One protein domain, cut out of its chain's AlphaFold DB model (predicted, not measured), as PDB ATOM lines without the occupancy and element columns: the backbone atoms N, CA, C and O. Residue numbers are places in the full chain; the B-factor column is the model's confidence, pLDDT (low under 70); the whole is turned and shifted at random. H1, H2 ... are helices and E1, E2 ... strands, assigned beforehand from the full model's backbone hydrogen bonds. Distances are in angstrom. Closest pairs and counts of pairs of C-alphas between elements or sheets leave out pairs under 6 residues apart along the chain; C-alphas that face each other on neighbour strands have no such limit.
ATOM      1  N   GLU A  16     211.593 276.363 163.624       87.69
ATOM      2  CA  GLU A  16     210.322 275.700 163.333       87.69
ATOM      3  C   GLU A  16     210.546 274.388 162.571       87.69
ATOM      4  O   GLU A  16     209.897 273.386 162.860       87.69
ATOM      5  N   ALA A  17     211.490 274.365 161.623       88.69
ATOM      6  CA  ALA A  17     211.798 273.178 160.828       88.69
ATOM      7  C   ALA A  17     212.556 272.087 161.612       88.69
ATOM      8  O   ALA A  17     212.360 270.892 161.357       88.69
ATOM      9  N   LEU A  18     213.411 272.495 162.557       87.31
ATOM     10  CA  LEU A  18     214.297 271.668 163.383       87.31
ATOM     11  C   LEU A  18     214.263 272.146 164.852       87.31
ATOM     12  O   LEU A  18     215.250 272.705 165.341       87.31
ATOM     13  N   PRO A  19     213.147 271.936 165.567       86.06
ATOM     14  CA  PRO A  19     212.996 272.376 166.944       86.06
ATOM     15  C   PRO A  19     213.910 271.565 167.865       86.06
ATOM     16  O   PRO A  19     214.048 270.349 167.719       86.06
ATOM     17  N   ALA A  20     214.533 272.239 168.831       79.69
ATOM     18  CA  ALA A  20     215.521 271.634 169.725       79.69
ATOM     19  C   ALA A  20     214.941 270.543 170.647       79.69
ATOM     20  O   ALA A  20     215.678 269.685 171.130       79.69
ATOM     21  N   ASP A  21     213.635 270.574 170.903       73.38
ATOM     22  CA  ASP A  21     212.935 269.738 171.875       73.38
ATOM     23  C   ASP A  21     212.167 268.561 171.253       73.38
ATOM     24  O   ASP A  21     211.479 267.833 171.974       73.38
ATOM     25  N   GLY A  22     212.299 268.299 169.945       76.12
ATOM     26  CA  GLY A  22     211.626 267.135 169.380       76.12
ATOM     27  C   GLY A  22     211.668 266.951 167.870       76.12
ATOM     28  O   GLY A  22     212.520 267.454 167.140       76.12
ATOM     29  N   GLN A  23     210.715 266.144 167.399       83.44
ATOM     30  CA  GLN A  23     210.578 265.803 165.991       83.44
ATOM     31  C   GLN A  23     209.808 266.896 165.243       83.44
ATOM     32  O   GLN A  23     208.582 266.860 165.135       83.44
ATOM     33  N   GLY A  24     210.553 267.869 164.717       88.44
ATOM     34  CA  GLY A  24     210.033 268.915 163.841       88.44
ATOM     35  C   GLY A  24     209.405 268.426 162.535       88.44
ATOM     36  O   GLY A  24     209.416 267.238 162.212       88.44
ATOM     37  N   PRO A  25     208.878 269.352 161.725       93.06
ATOM     38  CA  PRO A  25     208.160 269.046 160.500       93.06
ATOM     39  C   PRO A  25     209.030 268.414 159.401       93.06
ATOM     40  O   PRO A  25     208.486 267.832 158.465       93.06
ATOM     41  N   LEU A  26     210.359 268.454 159.518       95.12
ATOM     42  CA  LEU A  26     211.242 267.695 158.632       95.12
ATOM     43  C   LEU A  26     211.286 266.193 158.943       95.12
ATOM     44  O   LEU A  26     211.663 265.436 158.052       95.12
ATOM     45  N   TRP A  27     210.877 265.741 160.135       95.00
ATOM     46  CA  TRP A  27     210.787 264.311 160.447       95.00
ATOM     47  C   TRP A  27     209.673 263.650 159.635       95.00
ATOM     48  O   TRP A  27     208.477 263.853 159.874       95.00
ATOM     49  N   ALA A  28     210.082 262.863 158.643       96.25
ATOM     50  CA  ALA A  28     209.198 262.350 157.613       96.25
ATOM     51  C   ALA A  28     208.339 261.181 158.118       96.25
ATOM     52  O   ALA A  28     208.843 260.162 158.590       96.25
ATOM     53  N   THR A  29     207.023 261.295 157.939       95.75
ATOM     54  CA  THR A  29     206.052 260.227 158.223       95.75
ATOM     55  C   THR A  29     205.320 259.802 156.951       95.75
ATOM     56  O   THR A  29     205.407 260.461 155.912       95.75
ATOM     57  N   GLY A  30     204.570 258.698 157.024       96.69
ATOM     58  CA  GLY A  30     203.772 258.200 155.898       96.69
ATOM     59  C   GLY A  30     202.576 259.081 155.512       96.69
ATOM     60  O   GLY A  30     202.118 259.006 154.369       96.69
ATOM     61  N   GLU A  31     202.084 259.926 156.423       95.56
ATOM     62  CA  GLU A  31     201.010 260.896 156.142       95.56
ATOM     63  C   GLU A  31     201.511 262.041 155.254       95.56
ATOM     64  O   GLU A  31     200.797 262.510 154.371       95.56
ATOM     65  N   GLY A  32     202.783 262.409 155.425       95.50
ATOM     66  CA  GLY A  32     203.405 263.544 154.767       95.50
ATOM     67  C   GLY A  32     202.899 264.888 155.293       95.50
ATOM     68  O   GLY A  32     201.805 264.998 155.846       95.50
ATOM     69  N   ARG A  33     203.714 265.934 155.163       96.62
ATOM     70  CA  ARG A  33     203.346 267.280 155.619       96.62
ATOM     71  C   ARG A  33     204.040 268.372 154.826       96.62
ATOM     72  O   ARG A  33     205.116 268.171 154.274       96.62
ATOM     73  N   ARG A  34     203.422 269.552 154.808       96.75
ATOM     74  CA  ARG A  34     204.005 270.776 154.256       96.75
ATOM     75  C   ARG A  34     204.994 271.371 155.259       96.75
ATOM     76  O   ARG A  34     204.637 271.549 156.418       96.75
ATOM     77  N   VAL A  35     206.189 271.716 154.796       96.38
ATOM     78  CA  VAL A  35     207.239 272.367 155.586       96.38
ATOM     79  C   VAL A  35     207.612 273.683 154.923       96.38
ATOM     80  O   VAL A  35     207.972 273.695 153.744       96.38
ATOM     81  N   VAL A  36     207.513 274.787 155.664       94.25
ATOM     82  CA  VAL A  36     207.984 276.104 155.220       94.25
ATOM     83  C   VAL A  36     209.468 276.220 155.547       94.25
ATOM     84  O   VAL A  36     209.879 275.981 156.676       94.25
ATOM     85  N   LEU A  37     210.273 276.556 154.543       92.06
ATOM     86  CA  LEU A  37     211.722 276.724 154.679       92.06
ATOM     87  C   LEU A  37     212.137 278.195 154.680       92.06
ATOM     88  O   LEU A  37     213.241 278.527 155.106       92.06
ATOM     89  N   GLY A  38     211.285 279.073 154.157       90.56
ATOM     90  CA  GLY A  38     211.615 280.477 154.002       90.56
ATOM     91  C   GLY A  38     210.473 281.304 153.442       90.56
ATOM     92  O   GLY A  38     209.517 280.789 152.858       90.56
ATOM     93  N   GLU A  39     210.633 282.613 153.558       89.12
ATOM     94  CA  GLU A  39     209.806 283.593 152.876       89.12
ATOM     95  C   GLU A  39     210.685 284.710 152.287       89.12
ATOM     96  O   GLU A  39     211.806 284.926 152.759       89.12
ATOM     97  N   PRO A  40     210.220 285.398 151.234       84.75
ATOM     98  CA  PRO A  40     210.922 286.540 150.661       84.75
ATOM     99  C   PRO A  40     210.809 287.778 151.566       84.75
ATOM    100  O   PRO A  40     209.923 287.857 152.412       84.75
ATOM    101  N   GLU A  41     211.650 288.798 151.338       82.25
ATOM    102  CA  GLU A  41     211.628 290.056 152.119       82.25
ATOM    103  C   GLU A  41     210.246 290.751 152.106       82.25
ATOM    104  O   GLU A  41     209.875 291.414 153.070       82.25
ATOM    105  N   CYS A  42     209.458 290.570 151.038       84.31
ATOM    106  CA  CYS A  42     208.079 291.065 150.907       84.31
ATOM    107  C   CYS A  42     207.041 290.292 151.749       84.31
ATOM    108  O   CYS A  42     205.857 290.619 151.663       84.31
ATOM    109  N   THR A  43     207.456 289.310 152.560       84.75
ATOM    110  CA  THR A  43     206.645 288.281 153.245       84.75
ATOM    111  C   THR A  43     206.056 287.226 152.312       84.75
ATOM    112  O   THR A  43     205.792 287.468 151.126       84.75
ATOM    113  N   GLY A  44     205.770 286.047 152.863       82.81
ATOM    114  CA  GLY A  44     205.134 284.967 152.115       82.81
ATOM    115  C   GLY A  44     203.688 285.268 151.712       82.81
ATOM    116  O   GLY A  44     203.221 284.752 150.699       82.81
ATOM    117  N   GLY A  45     202.995 286.169 152.417       85.44
ATOM    118  CA  GLY A  45     201.648 286.616 152.042       85.44
ATOM    119  C   GLY A  45     201.605 287.456 150.757       85.44
ATOM    120  O   GLY A  45     200.578 287.488 150.085       85.44
ATOM    121  N   CYS A  46     202.712 288.116 150.399       89.50
ATOM    122  CA  CYS A  46     202.803 288.931 149.186       89.50
ATOM    123  C   CYS A  46     203.290 288.117 147.984       89.50
ATOM    124  O   CYS A  46     202.670 288.135 146.922       89.50
ATOM    125  N   CYS A  47     204.401 287.401 148.157       87.25
ATOM    126  CA  CYS A  47     205.129 286.797 147.045       87.25
ATOM    127  C   CYS A  47     205.163 285.260 147.107       87.25
ATOM    128  O   CYS A  47     205.744 284.642 146.219       87.25
ATOM    129  N   GLY A  48     204.534 284.643 148.111       88.69
ATOM    130  CA  GLY A  48     204.567 283.201 148.360       88.69
ATOM    131  C   GLY A  48     205.728 282.771 149.260       88.69
ATOM    132  O   GLY A  48     206.735 283.463 149.381       88.69
ATOM    133  N   TYR A  49     205.582 281.607 149.889       92.12
ATOM    134  CA  TYR A  49     206.620 280.973 150.707       92.12
ATOM    135  C   TYR A  49     207.495 280.040 149.864       92.12
ATOM    136  O   TYR A  49     207.025 279.460 148.883       92.12
ATOM    137  N   LEU A  50     208.733 279.815 150.308       93.56
ATOM    138  CA  LEU A  50     209.468 278.608 149.949       93.56
ATOM    139  C   LEU A  50     209.012 277.480 150.874       93.56
ATOM    140  O   LEU A  50     209.270 277.506 152.077       93.56
ATOM    141  N   SER A  51     208.328 276.482 150.322       95.69
ATOM    142  CA  SER A  51     207.879 275.315 151.078       95.69
ATOM    143  C   SER A  51     207.875 274.054 150.227       95.69
ATOM    144  O   SER A  51     207.769 274.108 149.002       95.69
ATOM    145  N   MET A  52     207.939 272.904 150.883       97.56
ATOM    146  CA  MET A  52     207.918 271.593 150.236       97.56
ATOM    147  C   MET A  52     207.040 270.627 151.017       97.56
ATOM    148  O   MET A  52     206.771 270.833 152.201       97.56
ATOM    149  N   PHE A  53     206.584 269.574 150.359       98.06
ATOM    150  CA  PHE A  53     205.947 268.450 151.019       98.06
ATOM    151  C   PHE A  53     207.002 267.391 151.335       98.06
ATOM    152  O   PHE A  53     207.781 267.020 150.462       98.06
ATOM    153  N   VAL A  54     207.043 266.934 152.583       98.25
ATOM    154  CA  VAL A  54     207.962 265.894 153.054       98.25
ATOM    155  C   VAL A  54     207.147 264.664 153.402       98.25
ATOM    156  O   VAL A  54     206.238 264.751 154.229       98.25
ATOM    157  N   ARG A  55     207.465 263.517 152.795       98.31
ATOM    158  CA  ARG A  55     206.758 262.253 153.042       98.31
ATOM    159  C   ARG A  55     207.704 261.061 153.030       98.31
ATOM    160  O   ARG A  55     208.600 260.982 152.197       98.31
ATOM    161  N   ARG A  56     207.478 260.106 153.934       98.25
ATOM    162  CA  ARG A  56     208.202 258.829 153.967       98.25
ATOM    163  C   ARG A  56     207.412 257.736 153.248       98.25
ATOM    164  O   ARG A  56     206.273 257.436 153.600       98.25
ATOM    165  N   HIS A  57     208.057 257.097 152.284       97.50
ATOM    166  CA  HIS A  57     207.602 255.928 151.542       97.50
ATOM    167  C   HIS A  57     208.494 254.734 151.890       97.50
ATOM    168  O   HIS A  57     209.423 254.389 151.161       97.50
ATOM    169  N   GLY A  58     208.239 254.112 153.044       96.06
ATOM    170  CA  GLY A  58     209.076 253.020 153.541       96.06
ATOM    171  C   GLY A  58     210.517 253.482 153.777       96.06
ATOM    172  O   GLY A  58     210.764 254.279 154.682       96.06
ATOM    173  N   GLY A  59     211.449 252.978 152.966       98.00
ATOM    174  CA  GLY A  59     212.876 253.315 153.030       98.00
ATOM    175  C   GLY A  59     213.274 254.607 152.309       98.00
ATOM    176  O   GLY A  59     214.455 254.922 152.281       98.00
ATOM    177  N   ILE A  60     212.328 255.349 151.724       98.62
ATOM    178  CA  ILE A  60     212.614 256.596 151.001       98.62
ATOM    179  C   ILE A  60     211.899 257.772 151.656       98.62
ATOM    180  O   ILE A  60     210.708 257.685 151.951       98.62
ATOM    181  N   VAL A  61     212.598 258.889 151.835       98.69
ATOM    182  CA  VAL A  61     211.992 260.196 152.112       98.69
ATOM    183  C   VAL A  61     211.958 260.996 150.820       98.69
ATOM    184  O   VAL A  61     212.973 261.143 150.144       98.69
ATOM    185  N   GLU A  62     210.782 261.500 150.466       98.69
ATOM    186  CA  GLU A  62     210.569 262.353 149.305       98.69
ATOM    187  C   GLU A  62     210.355 263.803 149.742       98.69
ATOM    188  O   GLU A  62     209.570 264.071 150.658       98.69
ATOM    189  N   TRP A  63     211.032 264.726 149.059       98.56
ATOM    190  CA  TRP A  63     210.696 266.146 149.052       98.56
ATOM    191  C   TRP A  63     210.065 266.493 147.705       98.56
ATOM    192  O   TRP A  63     210.722 266.407 146.664       98.56
ATOM    193  N   SER A  64     208.795 266.880 147.723       98.19
ATOM    194  CA  SER A  64     207.989 267.131 146.526       98.19
ATOM    195  C   SER A  64     207.068 268.343 146.693       98.19
ATOM    196  O   SER A  64     207.177 269.105 147.656       98.19
ATOM    197  N   ASP A  65     206.202 268.582 145.703       97.06
ATOM    198  CA  ASP A  65     205.179 269.637 145.704       97.06
ATOM    199  C   ASP A  65     205.682 271.027 146.123       97.06
ATOM    200  O   ASP A  65     205.004 271.766 146.851       97.06
ATOM    201  N   TRP A  66     206.877 271.384 145.648       97.19
ATOM    202  CA  TRP A  66     207.515 272.666 145.913       97.19
ATOM    203  C   TRP A  66     206.583 273.841 145.599       97.19
ATOM    204  O   TRP A  66     206.098 274.001 144.475       97.19
ATOM    205  N   GLN A  67     206.380 274.697 146.596       95.00
ATOM    206  CA  GLN A  67     205.929 276.067 146.398       95.00
ATOM    207  C   GLN A  67     207.150 276.968 146.538       95.00
ATOM    208  O   GLN A  67     207.940 276.824 147.469       95.00
ATOM    209  N   VAL A  68     207.305 277.862 145.574       93.50
ATOM    210  CA  VAL A  68     208.387 278.839 145.515       93.50
ATOM    211  C   VAL A  68     207.770 280.221 145.330       93.50
ATOM    212  O   VAL A  68     206.642 280.303 144.823       93.50
ATOM    213  N   PRO A  69     208.484 281.293 145.707       89.69
ATOM    214  CA  PRO A  69     208.034 282.641 145.418       89.69
ATOM    215  C   PRO A  69     207.727 282.863 143.928       89.69
ATOM    216  O   PRO A  69     208.267 282.190 143.047       89.69
ATOM    217  N   VAL A  70     206.830 283.804 143.638       83.94
ATOM    218  CA  VAL A  70     206.399 284.106 142.265       83.94
ATOM    219  C   VAL A  70     207.601 284.438 141.375       83.94
ATOM    220  O   VAL A  70     208.406 285.302 141.704       83.94
ATOM    221  N   GLY A  71     207.680 283.779 140.217       83.88
ATOM    222  CA  GLY A  71     208.745 283.991 139.231       83.88
ATOM    223  C   GLY A  71     209.975 283.101 139.416       83.88
ATOM    224  O   GLY A  71     210.823 283.080 138.528       83.88
ATOM    225  N   GLU A  72     210.045 282.326 140.500       87.31
ATOM    226  CA  GLU A  72     211.150 281.404 140.759       87.31
ATOM    227  C   GLU A  72     210.927 280.023 140.126       87.31
ATOM    228  O   GLU A  72     209.800 279.531 139.988       87.31
ATOM    229  N   ALA A  73     212.027 279.367 139.755       91.94
ATOM    230  CA  ALA A  73     211.991 277.995 139.266       91.94
ATOM    231  C   ALA A  73     211.775 277.016 140.429       91.94
ATOM    232  O   ALA A  73     212.433 277.096 141.466       91.94
ATOM    233  N   ARG A  74     210.871 276.049 140.242       94.44
ATOM    234  CA  ARG A  74     210.653 274.990 141.234       94.44
ATOM    235  C   ARG A  74     211.798 273.975 141.186       94.44
ATOM    236  O   ARG A  74     212.132 273.519 140.090       94.44
ATOM    237  N   PRO A  75     212.354 273.576 142.342       94.50
ATOM    238  CA  PRO A  75     213.275 272.451 142.401       94.50
ATOM    239  C   PRO A  75     212.618 271.144 141.924       94.50
ATOM    240  O   PRO A  75     211.384 271.029 141.926       94.50
ATOM    241  N   PRO A  76     213.421 270.141 141.524       96.81
ATOM    242  CA  PRO A  76     212.902 268.814 141.234       96.81
ATOM    243  C   PRO A  76     212.418 268.121 142.515       96.81
ATOM    244  O   PRO A  76     212.646 268.581 143.635       96.81
ATOM    245  N   ILE A  77     211.770 266.974 142.336       98.12
ATOM    246  CA  ILE A  77     211.536 266.048 143.441       98.12
ATOM    247  C   ILE A  77     212.891 265.485 143.883       98.12
ATOM    248  O   ILE A  77     213.702 265.102 143.037       98.12
ATOM    249  N   PHE A  78     213.123 265.434 145.192       98.38
ATOM    250  CA  PHE A  78     214.302 264.795 145.772       98.38
ATOM    251  C   PHE A  78     213.907 263.532 146.522       98.38
ATOM    252  O   PHE A  78     212.883 263.504 147.206       98.38
ATOM    253  N   HIS A  79     214.757 262.513 146.428       98.56
ATOM    254  CA  HIS A  79     214.612 261.251 147.141       98.56
ATOM    255  C   HIS A  79     215.852 261.004 147.987       98.56
ATOM    256  O   HIS A  79     216.977 261.123 147.501       98.56
ATOM    257  N   PHE A  80     215.629 260.631 149.238       98.50
ATOM    258  CA  PHE A  80     216.672 260.320 150.205       98.50
ATOM    259  C   PHE A  80     216.435 258.926 150.772       98.50
ATOM    260  O   PHE A  80     215.285 258.531 150.967       98.50
ATOM    261  N   ASP A  81     217.510 258.201 151.071       98.62
ATOM    262  CA  ASP A  81     217.416 257.036 151.948       98.62
ATOM    263  C   ASP A  81     216.917 257.490 153.325       98.62
ATOM    264  O   ASP A  81     217.391 258.491 153.870       98.62
ATOM    265  N   ALA A  82     215.917 256.797 153.862       98.25
ATOM    266  CA  ALA A  82     215.228 257.260 155.056       98.25
ATOM    267  C   ALA A  82     216.092 257.167 156.319       98.25
ATOM    268  O   ALA A  82     215.979 258.034 157.182       98.25
ATOM    269  N   ASP A  83     216.974 256.174 156.414       97.75
ATOM    270  CA  ASP A  83     217.823 256.006 157.591       97.75
ATOM    271  C   ASP A  83     218.962 257.037 157.580       97.75
ATOM    272  O   ASP A  83     219.290 257.625 158.613       97.75
ATOM    273  N   GLN A  84     219.517 257.335 156.398       98.44
ATOM    274  CA  GLN A  84     220.466 258.439 156.227       98.44
ATOM    275  C   GLN A  84     219.823 259.798 156.515       98.44
ATOM    276  O   GLN A  84     220.433 260.643 157.168       98.44
ATOM    277  N   TYR A  85     218.592 260.008 156.053       97.69
ATOM    278  CA  TYR A  85     217.851 261.238 156.298       97.69
ATOM    279  C   TYR A  85     217.605 261.459 157.798       97.69
ATOM    280  O   TYR A  85     217.917 262.530 158.318       97.69
ATOM    281  N   ASP A  86     217.129 260.433 158.509       95.69
ATOM    282  CA  ASP A  86     216.902 260.487 159.956       95.69
ATOM    283  C   ASP A  86     218.211 260.778 160.721       95.69
ATOM    284  O   ASP A  86     218.234 261.619 161.624       95.69
ATOM    285  N   ALA A  87     219.327 260.155 160.319       95.56
ATOM    286  CA  ALA A  87     220.643 260.414 160.907       95.56
ATOM    287  C   ALA A  87     221.115 261.864 160.694       95.56
ATOM    288  O   ALA A  87     221.649 262.490 161.616       95.56
ATOM    289  N   GLU A  88     220.890 262.425 159.504       95.62
ATOM    290  CA  GLU A  88     221.225 263.818 159.201       95.62
ATOM    291  C   GLU A  88     220.365 264.809 159.991       95.62
ATOM    292  O   GLU A  88     220.890 265.816 160.476       95.62
ATOM    293  N   LEU A  89     219.079 264.513 160.208       93.12
ATOM    294  CA  LEU A  89     218.234 265.323 161.088       93.12
ATOM    295  C   LEU A  89     218.743 265.302 162.530       93.12
ATOM    296  O   LEU A  89     218.855 266.360 163.152       93.12
ATOM    297  N   THR A  90     219.109 264.132 163.059       91.81
ATOM    298  CA  THR A  90     219.704 264.029 164.399       91.81
ATOM    299  C   THR A  90     220.996 264.840 164.503       91.81
ATOM    300  O   THR A  90     221.154 265.617 165.446       91.81
ATOM    301  N   ARG A  91     221.898 264.733 163.519       90.31
ATOM    302  CA  ARG A  91     223.145 265.514 163.480       90.31
ATOM    303  C   ARG A  91     222.870 267.021 163.472       90.31
ATOM    304  O   ARG A  91     223.507 267.768 164.217       90.31
ATOM    305  N   ALA A  92     221.928 267.466 162.639       87.62
ATOM    306  CA  ALA A  92     221.562 268.874 162.520       87.62
ATOM    307  C   ALA A  92     220.971 269.431 163.823       87.62
ATOM    308  O   ALA A  92     221.309 270.554 164.206       87.62
ATOM    309  N   LEU A  93     220.157 268.639 164.532       83.38
ATOM    310  CA  LEU A  93     219.600 268.996 165.837       83.38
ATOM    311  C   LEU A  93     220.697 269.183 166.890       83.38
ATOM    312  O   LEU A  93     220.709 270.212 167.563       83.38
ATOM    313  N   THR A  94     221.665 268.266 166.975       75.88
ATOM    314  CA  THR A  94     222.781 268.370 167.933       75.88
ATOM    315  C   THR A  94     223.659 269.601 167.686       75.88
ATOM    316  O   THR A  94     224.116 270.218 168.642       75.88
ATOM    317  N   MET A  95     223.832 270.028 166.429       67.62
ATOM    318  CA  MET A  95     224.534 271.279 166.097       67.62
ATOM    319  C   MET A  95     223.766 272.558 166.487       67.62
ATOM    320  O   MET A  95     224.314 273.645 166.350       67.62
ATOM    321  N   SER A  96     222.499 272.457 166.895       57.75
ATOM    322  CA  SER A  96     221.658 273.602 167.304       57.75
ATOM    323  C   SER A  96     221.669 273.852 168.810       57.75
ATOM    324  O   SER A  96     221.162 274.873 169.251       57.75
TER     325      SER A  96
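Overview. This is residues 16 to 96 of the 98 residues of an uncharacterized protein of Actinobacteria bacterium OK006 (UniProt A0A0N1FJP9). The model has the shape of an L: a strongly twisted sheet of four strands makes the longer limb, and the helix H2 rises from one end of it. The unnamed stretch 16 to 32 runs beside H2 and then over the sheet before entering E1, while the tiny helix H1 lies beyond the sheet's other end. The printed part has 81 residues with four named strands and two named helices, in the order E1, H1, E2, E3, E4, H2; the sheet runs E1, E2, E3, E4, antiparallel throughout, and the class is mixed. The whole is compact, with a radius of gyration of the C-alphas of 13.4 A and spans of 36 by 26 by 19 A.

Along the chain. E2, residues 50 to 57, is 22.8 A long, and E3, residues 60 to 67, is 21.1 A long. E1, residues 33 to 38, is 15.7 A long and begins at C-alpha 33 (203.346, 267.280, 155.619). E4, residues 78 to 81, measures 10.4 A. H2, residues 82 to 94, is 18.6 A long and ends at C-alpha 94 (222.781, 268.370, 167.933). H1, residues 44 to 47, measures 5.4 A.

Arrangement. E2, E3 and E4 form a meander, each strand the antiparallel neighbour of the one before. E2 and E3 are a hairpin at 154 degrees, with N 53 and O 64 at 2.8 A. E3 and E4 are a hairpin at 159 degrees, with N 61 and O 80 at 2.8 A. E1, an edge strand, is antiparallel to E2 at 146 degrees, with N 35 and O 52 at 2.8 A. These pairs are within hydrogen-bond range. H2 is on the sheet at a height of 12.5 A and stands up from it, its line rising 66 degrees out of the local plane. It lies over E4, and E3 only just falls short, with 2 of the 13 C-alphas of H2 falling on it. The closest C-alphas of E3 and H2, those of Ile 60 and Ala 82, are 4.9 A apart. H1 is not on the sheet, and H1 and H2 are apart. In H2 every O i to N i+4 pair is within hydrogen-bond range; H1 is too short for such a pair, and its one O i to N i+3 pair is not within range.

Size, cuts and confidence. The two C-alphas farthest apart, those of Cys 42 and Gly 58, are 38.1 A apart. The printed part has no cut. No link is long; E3 to E4, with 10 residues between them, is short, and the others are tight. The mean pLDDT of the printed part is 91.6, and residues 95 to 96 are under 70.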